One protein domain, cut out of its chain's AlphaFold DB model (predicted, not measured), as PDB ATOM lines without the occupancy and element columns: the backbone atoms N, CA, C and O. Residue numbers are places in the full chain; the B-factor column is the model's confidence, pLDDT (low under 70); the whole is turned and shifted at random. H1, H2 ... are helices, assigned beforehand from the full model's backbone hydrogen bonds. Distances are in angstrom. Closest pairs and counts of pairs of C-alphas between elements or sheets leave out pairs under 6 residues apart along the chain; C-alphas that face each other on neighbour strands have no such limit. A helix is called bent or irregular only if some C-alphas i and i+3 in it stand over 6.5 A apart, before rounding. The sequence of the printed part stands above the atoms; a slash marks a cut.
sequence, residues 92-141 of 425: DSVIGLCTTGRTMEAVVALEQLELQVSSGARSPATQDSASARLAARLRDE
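Overview. This is residues 92 to 141 of the 425 residues of the protein "Hypothetical protein" of Polarella glacialis (UniProt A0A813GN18). One long helix, H2, makes the backbone of this small domain, and two shorter helices fold back along it: H1 covers its first part and H3 covers its last part, the two shorter helices lying one after the other and not meeting. Between H2 and H3 the chain makes a wide loop, whose residues 122 to 127 stick out at one end. The printed part has 50 residues with three named helices, in the order H1, H2, H3, and no named strand; the class is all helix. The whole is loose, with a radius of gyration of the C-alphas of 12.2 A, and its C-alphas span 39 by 16 by 13 A, a rod in outline.

Arrangement. H1, residues 92 to 99, is followed by H2, residues 103 to 120, and the two touch. Their closest C-alphas are those of Val 94 and Ala 106, 5.1 A apart. They run opposite ways at a shallow tilt of 23 degrees and form a helical hairpin. H2 touches H1 with residues 103 to 110 alone. H3, residues 129 to 140, also touches H2, which meets it with residues 114 to 120 alone. The closest C-alphas of H2 and H3 are those of Val 117 and Ala 135, 6.4 A apart. H2 and H3 run opposite ways at a steep tilt of 38 degrees and form a second helical hairpin. H1 and H3 are apart. In H1, H2 and H3 every backbone O i to N i+4 pair is within hydrogen-bond range.

Along the chain. H1 begins with C-alpha 92 of Asp 92 at (-46.329, 6.257, 6.782) and is 10.4 A long from first to last C-alpha. H2, the longest helix with 18 residues, runs from C-alpha 103 at (-48.985, 10.840, -6.116) to C-alpha 120 at (-28.596, 13.731, 9.216), a length of 25.7 A. H3 has 12 residues, is 16.4 A long and ends with C-alpha 140 of Asp 140 at (-36.696, -1.336, 1.218). None of the three helices is bent.

Size, cuts and confidence. The two C-alphas farthest apart are those of Gly 101 and Ala 125, at 38.9 A, while the first and last printed C-alphas, of Asp 92 and Glu 141, are 10.4 A apart. The printed part has no cut. The link from H1 to H2 is tight, with 3 residues; the link from H2 to H3 is short, with 8 residues, of which 122 to 127 stand free. The mean pLDDT of the printed part is 89.8, and the model's confidence is under 70 at residues 124 to 128.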
ATOM      1  N   ASP A  92     -44.903   6.584   6.758       97.31
ATOM      2  CA  ASP A  92     -46.329   6.257   6.782       97.31
ATOM      3  C   ASP A  92     -47.185   7.383   6.194       97.31
ATOM      4  O   ASP A  92     -48.124   7.107   5.451       97.31
ATOM      5  N   SER A  93     -46.817   8.649   6.428       96.94
ATOM      6  CA  SER A  93     -47.503   9.786   5.802       96.94
ATOM      7  C   SER A  93     -47.360   9.782   4.271       96.94
ATOM      8  O   SER A  93     -48.344   9.984   3.562       96.94
ATOM      9  N   VAL A  94     -46.172   9.451   3.742       97.44
ATOM     10  CA  VAL A  94     -45.934   9.340   2.290       97.44
ATOM     11  C   VAL A  94     -46.728   8.182   1.688       97.44
ATOM     12  O   VAL A  94     -47.318   8.327   0.614       97.44
ATOM     13  N   ILE A  95     -46.785   7.043   2.383       96.75
ATOM     14  CA  ILE A  95     -47.603   5.895   1.972       96.75
ATOM     15  C   ILE A  95     -49.093   6.267   1.994       96.75
ATOM     16  O   ILE A  95     -49.803   5.954   1.044       96.75
ATOM     17  N   GLY A  96     -49.564   6.998   3.007       95.56
ATOM     18  CA  GLY A  96     -50.951   7.476   3.071       95.56
ATOM     19  C   GLY A  96     -51.324   8.406   1.907       95.56
ATOM     20  O   GLY A  96     -52.412   8.299   1.332       95.56
ATOM     21  N   LEU A  97     -50.406   9.286   1.491       95.44
ATOM     22  CA  LEU A  97     -50.586  10.114   0.290       95.44
ATOM     23  C   LEU A  97     -50.672   9.250  -0.979       95.44
ATOM     24  O   LEU A  97     -51.534   9.469  -1.829       95.44
ATOM     25  N   CYS A  98     -49.820   8.233  -1.085       94.69
ATOM     26  CA  CYS A  98     -49.840   7.277  -2.187       94.69
ATOM     27  C   CYS A  98     -51.175   6.525  -2.294       94.69
ATOM     28  O   CYS A  98     -51.765   6.463  -3.375       94.69
ATOM     29  N   THR A  99     -51.678   5.985  -1.182       92.19
ATOM     30  CA  THR A  99     -52.907   5.176  -1.173       92.19
ATOM     31  C   THR A  99     -54.161   5.984  -1.489       92.19
ATOM     32  O   THR A  99     -55.130   5.423  -1.989       92.19
ATOM     33  N   THR A 100     -54.125   7.297  -1.250       90.75
ATOM     34  CA  THR A 100     -55.217   8.239  -1.559       90.75
ATOM     35  C   THR A 100     -55.084   8.884  -2.944       90.75
ATOM     36  O   THR A 100     -55.827   9.805  -3.279       90.75
ATOM     37  N   GLY A 101     -54.131   8.434  -3.770       90.00
ATOM     38  CA  GLY A 101     -53.947   8.936  -5.135       90.00
ATOM     39  C   GLY A 101     -53.268  10.307  -5.231       90.00
ATOM     40  O   GLY A 101     -53.208  10.887  -6.318       90.00
ATOM     41  N   ARG A 102     -52.712  10.827  -4.127       93.38
ATOM     42  CA  ARG A 102     -51.971  12.102  -4.060       93.38
ATOM     43  C   ARG A 102     -50.513  11.913  -4.482       93.38
ATOM     44  O   ARG A 102     -49.583  12.296  -3.776       93.38
ATOM     45  N   THR A 103     -50.303  11.298  -5.647       94.62
ATOM     46  CA  THR A 103     -48.985  10.840  -6.116       94.62
ATOM     47  C   THR A 103     -47.946  11.963  -6.172       94.62
ATOM     48  O   THR A 103     -46.822  11.765  -5.729       94.62
ATOM     49  N   MET A 104     -48.297  13.153  -6.674       94.62
ATOM     50  CA  MET A 104     -47.339  14.268  -6.762       94.62
ATOM     51  C   MET A 104     -46.941  14.818  -5.393       94.62
ATOM     52  O   MET A 104     -45.776  15.133  -5.170       94.62
ATOM     53  N   GLU A 105     -47.885  14.883  -4.460       95.25
ATOM     54  CA  GLU A 105     -47.616  15.320  -3.092       95.25
ATOM     55  C   GLU A 105     -46.755  14.293  -2.356       95.25
ATOM     56  O   GLU A 105     -45.805  14.655  -1.664       95.25
ATOM     57  N   ALA A 106     -47.028  13.004  -2.581       96.50
ATOM     58  CA  ALA A 106     -46.195  11.922  -2.083       96.50
ATOM     59  C   ALA A 106     -44.762  12.012  -2.632       96.50
ATOM     60  O   ALA A 106     -43.819  11.777  -1.881       96.50
ATOM     61  N   VAL A 107     -44.576  12.363  -3.914       96.69
ATOM     62  CA  VAL A 107     -43.242  12.568  -4.509       96.69
ATOM     63  C   VAL A 107     -42.485  13.677  -3.778       96.69
ATOM     64  O   VAL A 107     -41.353  13.451  -3.356       96.69
ATOM     65  N   VAL A 108     -43.113  14.840  -3.580       96.19
ATOM     66  CA  VAL A 108     -42.488  15.975  -2.874       96.19
ATOM     67  C   VAL A 108     -42.141  15.594  -1.432       96.19
ATOM     68  O   VAL A 108     -41.037  15.862  -0.958       96.19
ATOM     69  N   ALA A 109     -43.059  14.922  -0.739       97.00
ATOM     70  CA  ALA A 109     -42.834  14.444   0.617       97.00
ATOM     71  C   ALA A 109     -41.689  13.411   0.688       97.00
ATOM     72  O   ALA A 109     -40.833  13.478   1.573       97.00
ATOM     73  N   LEU A 110     -41.611  12.482  -0.269       97.62
ATOM     74  CA  LEU A 110     -40.511  11.524  -0.345       97.62
ATOM     75  C   LEU A 110     -39.161  12.233  -0.522       97.62
ATOM     76  O   LEU A 110     -38.205  11.892   0.172       97.62
ATOM     77  N   GLU A 111     -39.080  13.236  -1.395       96.94
ATOM     78  CA  GLU A 111     -37.849  14.011  -1.612       96.94
ATOM     79  C   GLU A 111     -37.398  14.748  -0.343       96.94
ATOM     80  O   GLU A 111     -36.207  14.764  -0.017       96.94
ATOM     81  N   GLN A 112     -38.341  15.306   0.420       96.38
ATOM     82  CA  GLN A 112     -38.048  15.939   1.707       96.38
ATOM     83  C   GLN A 112     -37.498  14.932   2.727       96.38
ATOM     84  O   GLN A 112     -36.499  15.226   3.391       96.38
ATOM     85  N   LEU A 113     -38.082  13.732   2.821       96.19
ATOM     86  CA  LEU A 113     -37.561  12.663   3.684       96.19
ATOM     87  C   LEU A 113     -36.155  12.214   3.266       96.19
ATOM     88  O   LEU A 113     -35.278  12.029   4.114       96.19
ATOM     89  N   GLU A 114     -35.915  12.056   1.964       96.00
ATOM     90  CA  GLU A 114     -34.602  11.683   1.423       96.00
ATOM     91  C   GLU A 114     -33.537  12.739   1.740       96.00
ATOM     92  O   GLU A 114     -32.403  12.398   2.107       96.00
ATOM     93  N   LEU A 115     -33.908  14.020   1.672       95.38
ATOM     94  CA  LEU A 115     -33.039  15.132   2.042       95.38
ATOM     95  C   LEU A 115     -32.738  15.145   3.548       95.38
ATOM     96  O   LEU A 115     -31.576  15.303   3.932       95.38
ATOM     97  N   GLN A 116     -33.744  14.926   4.400       92.50
ATOM     98  CA  GLN A 116     -33.570  14.842   5.855       92.50
ATOM     99  C   GLN A 116     -32.589  13.729   6.238       92.50
ATOM    100  O   GLN A 116     -31.623  13.986   6.960       92.50
ATOM    101  N   VAL A 117     -32.760  12.522   5.688       93.12
ATOM    102  CA  VAL A 117     -31.842  11.393   5.920       93.12
ATOM    103  C   VAL A 117     -30.430  11.713   5.428       93.12
ATOM    104  O   VAL A 117     -29.456  11.472   6.144       93.12
ATOM    105  N   SER A 118     -30.309  12.313   4.242       92.12
ATOM    106  CA  SER A 118     -29.011  12.686   3.666       92.12
ATOM    107  C   SER A 118     -28.291  13.768   4.476       92.12
ATOM    108  O   SER A 118     -27.061  13.755   4.565       92.12
ATOM    109  N   SER A 119     -29.035  14.701   5.074       90.19
ATOM    110  CA  SER A 119     -28.484  15.753   5.934       90.19
ATOM    111  C   SER A 119     -28.076  15.224   7.313       90.19
ATOM    112  O   SER A 119     -26.981  15.537   7.780       90.19
ATOM    113  N   GLY A 120     -28.888  14.352   7.923       85.44
ATOM    114  CA  GLY A 120     -28.596  13.731   9.216       85.44
ATOM    115  C   GLY A 120     -27.377  12.807   9.173       85.44
ATOM    116  O   GLY A 120     -26.568  12.815  10.097       85.44
ATOM    117  N   ALA A 121     -27.169  12.099   8.058       79.00
ATOM    118  CA  ALA A 121     -26.005  11.234   7.850       79.00
ATOM    119  C   ALA A 121     -24.654  11.982   7.853       79.00
ATOM    120  O   ALA A 121     -23.607  11.357   8.012       79.00
ATOM    121  N   ARG A 122     -24.651  13.312   7.677       77.81
ATOM    122  CA  ARG A 122     -23.430  14.137   7.688       77.81
ATOM    123  C   ARG A 122     -23.006  14.588   9.087       77.81
ATOM    124  O   ARG A 122     -21.945  15.192   9.203       77.81
ATOM    125  N   SER A 123     -23.794  14.311  10.129       77.69
ATOM    126  CA  SER A 123     -23.437  14.625  11.516       77.69
ATOM    127  C   SER A 123     -22.638  13.469  12.142       77.69
ATOM    128  O   SER A 123     -23.225  12.446  12.495       77.69
ATOM    129  N   PRO A 124     -21.307  13.592  12.327       65.38
ATOM    130  CA  PRO A 124     -20.476  12.517  12.880       65.38
ATOM    131  C   PRO A 124     -20.764  12.209  14.361       65.38
ATOM    132  O   PRO A 124     -20.313  11.187  14.869       65.38
ATOM    133  N   ALA A 125     -21.509  13.074  15.060       62.12
ATOM    134  CA  ALA A 125     -21.822  12.931  16.483       62.12
ATOM    135  C   ALA A 125     -23.061  12.060  16.765       62.12
ATOM    136  O   ALA A 125     -23.297  11.684  17.912       62.12
ATOM    137  N   THR A 126     -23.842  11.714  15.742       55.38
ATOM    138  CA  THR A 126     -25.084  10.951  15.887       55.38
ATOM    139  C   THR A 126     -25.129   9.847  14.844       55.38
ATOM    140  O   THR A 126     -25.845   9.909  13.848       55.38
ATOM    141  N   GLN A 127     -24.387   8.773  15.115       59.69
ATOM    142  CA  GLN A 127     -24.621   7.459  14.512       59.69
ATOM    143  C   GLN A 127     -25.919   6.869  15.100       59.69
ATOM    144  O   GLN A 127     -25.935   5.824  15.745       59.69
ATOM    145  N   ASP A 128     -27.009   7.624  14.975       68.38
ATOM    146  CA  ASP A 128     -28.264   7.329  15.633       68.38
ATOM    147  C   ASP A 128     -28.954   6.177  14.898       68.38
ATOM    148  O   ASP A 128     -29.244   6.241  13.696       68.38
ATOM    149  N   SER A 129     -29.229   5.106  15.645       80.12
ATOM    150  CA  SER A 129     -29.960   3.926  15.176       80.12
ATOM    151  C   SER A 129     -31.294   4.287  14.506       80.12
ATOM    152  O   SER A 129     -31.798   3.522  13.683       80.12
ATOM    153  N   ALA A 130     -31.890   5.436  14.846       87.00
ATOM    154  CA  ALA A 130     -33.123   5.924  14.237       87.00
ATOM    155  C   ALA A 130     -32.935   6.350  12.768       87.00
ATOM    156  O   ALA A 130     -33.703   5.916  11.910       87.00
ATOM    157  N   SER A 131     -31.890   7.126  12.457       86.88
ATOM    158  CA  SER A 131     -31.620   7.592  11.087       86.88
ATOM    159  C   SER A 131     -31.274   6.426  10.156       86.88
ATOM    160  O   SER A 131     -31.806   6.329   9.049       86.88
ATOM    161  N   ALA A 132     -30.472   5.469  10.640       89.31
ATOM    162  CA  ALA A 132     -30.149   4.256   9.890       89.31
ATOM    163  C   ALA A 132     -31.394   3.391   9.606       89.31
ATOM    164  O   ALA A 132     -31.558   2.897   8.487       89.31
ATOM    165  N   ARG A 133     -32.299   3.246  10.587       92.38
ATOM    166  CA  ARG A 133     -33.577   2.532  10.409       92.38
ATOM    167  C   ARG A 133     -34.490   3.226   9.401       92.38
ATOM    168  O   ARG A 133     -35.060   2.550   8.549       92.38
ATOM    169  N   LEU A 134     -34.596   4.554   9.456       93.69
ATOM    170  CA  LEU A 134     -35.372   5.327   8.485       93.69
ATOM    171  C   LEU A 134     -34.798   5.183   7.069       93.69
ATOM    172  O   LEU A 134     -35.545   4.914   6.133       93.69
ATOM    173  N   ALA A 135     -33.475   5.288   6.917       93.94
ATOM    174  CA  ALA A 135     -32.797   5.111   5.635       93.94
ATOM    175  C   ALA A 135     -33.015   3.709   5.043       93.94
ATOM    176  O   ALA A 135     -33.224   3.574   3.839       93.94
ATOM    177  N   ALA A 136     -32.970   2.663   5.878       95.25
ATOM    178  CA  ALA A 136     -33.297   1.301   5.460       95.25
ATOM    179  C   ALA A 136     -34.759   1.201   5.003       95.25
ATOM    180  O   ALA A 136     -35.018   0.771   3.884       95.25
ATOM    181  N   ARG A 137     -35.705   1.721   5.794       96.56
ATOM    182  CA  ARG A 137     -37.131   1.704   5.440       96.56
ATOM    183  C   ARG A 137     -37.422   2.445   4.129       96.56
ATOM    184  O   ARG A 137     -38.117   1.907   3.278       96.56
ATOM    185  N   LEU A 138     -36.844   3.631   3.916       96.25
ATOM    186  CA  LEU A 138     -36.990   4.381   2.657       96.25
ATOM    187  C   LEU A 138     -36.480   3.608   1.432       96.25
ATOM    188  O   LEU A 138     -36.972   3.822   0.321       96.25
ATOM    189  N   ARG A 139     -35.469   2.755   1.620       96.25
ATOM    190  CA  ARG A 139     -34.862   1.938   0.566       96.25
ATOM    191  C   ARG A 139     -35.653   0.660   0.308       96.25
ATOM    192  O   ARG A 139     -35.792   0.272  -0.844       96.25
ATOM    193  N   ASP A 140     -36.165   0.021   1.345       96.12
ATOM    194  CA  ASP A 140     -36.696  -1.336   1.218       96.12
ATOM    195  C   ASP A 140     -38.217  -1.352   0.990       96.12
ATOM    196  O   ASP A 140     -38.755  -2.357   0.531       96.12
ATOM    197  N   GLU A 141     -38.909  -0.236   1.243       96.75
ATOM    198  CA  GLU A 141     -40.359  -0.112   1.068       96.75
ATOM    199  C   GLU A 141     -40.778  -0.139  -0.424       96.75
ATOM    200  O   GLU A 141     -40.476   0.806  -1.169       96.75
TER     201      GLU A 141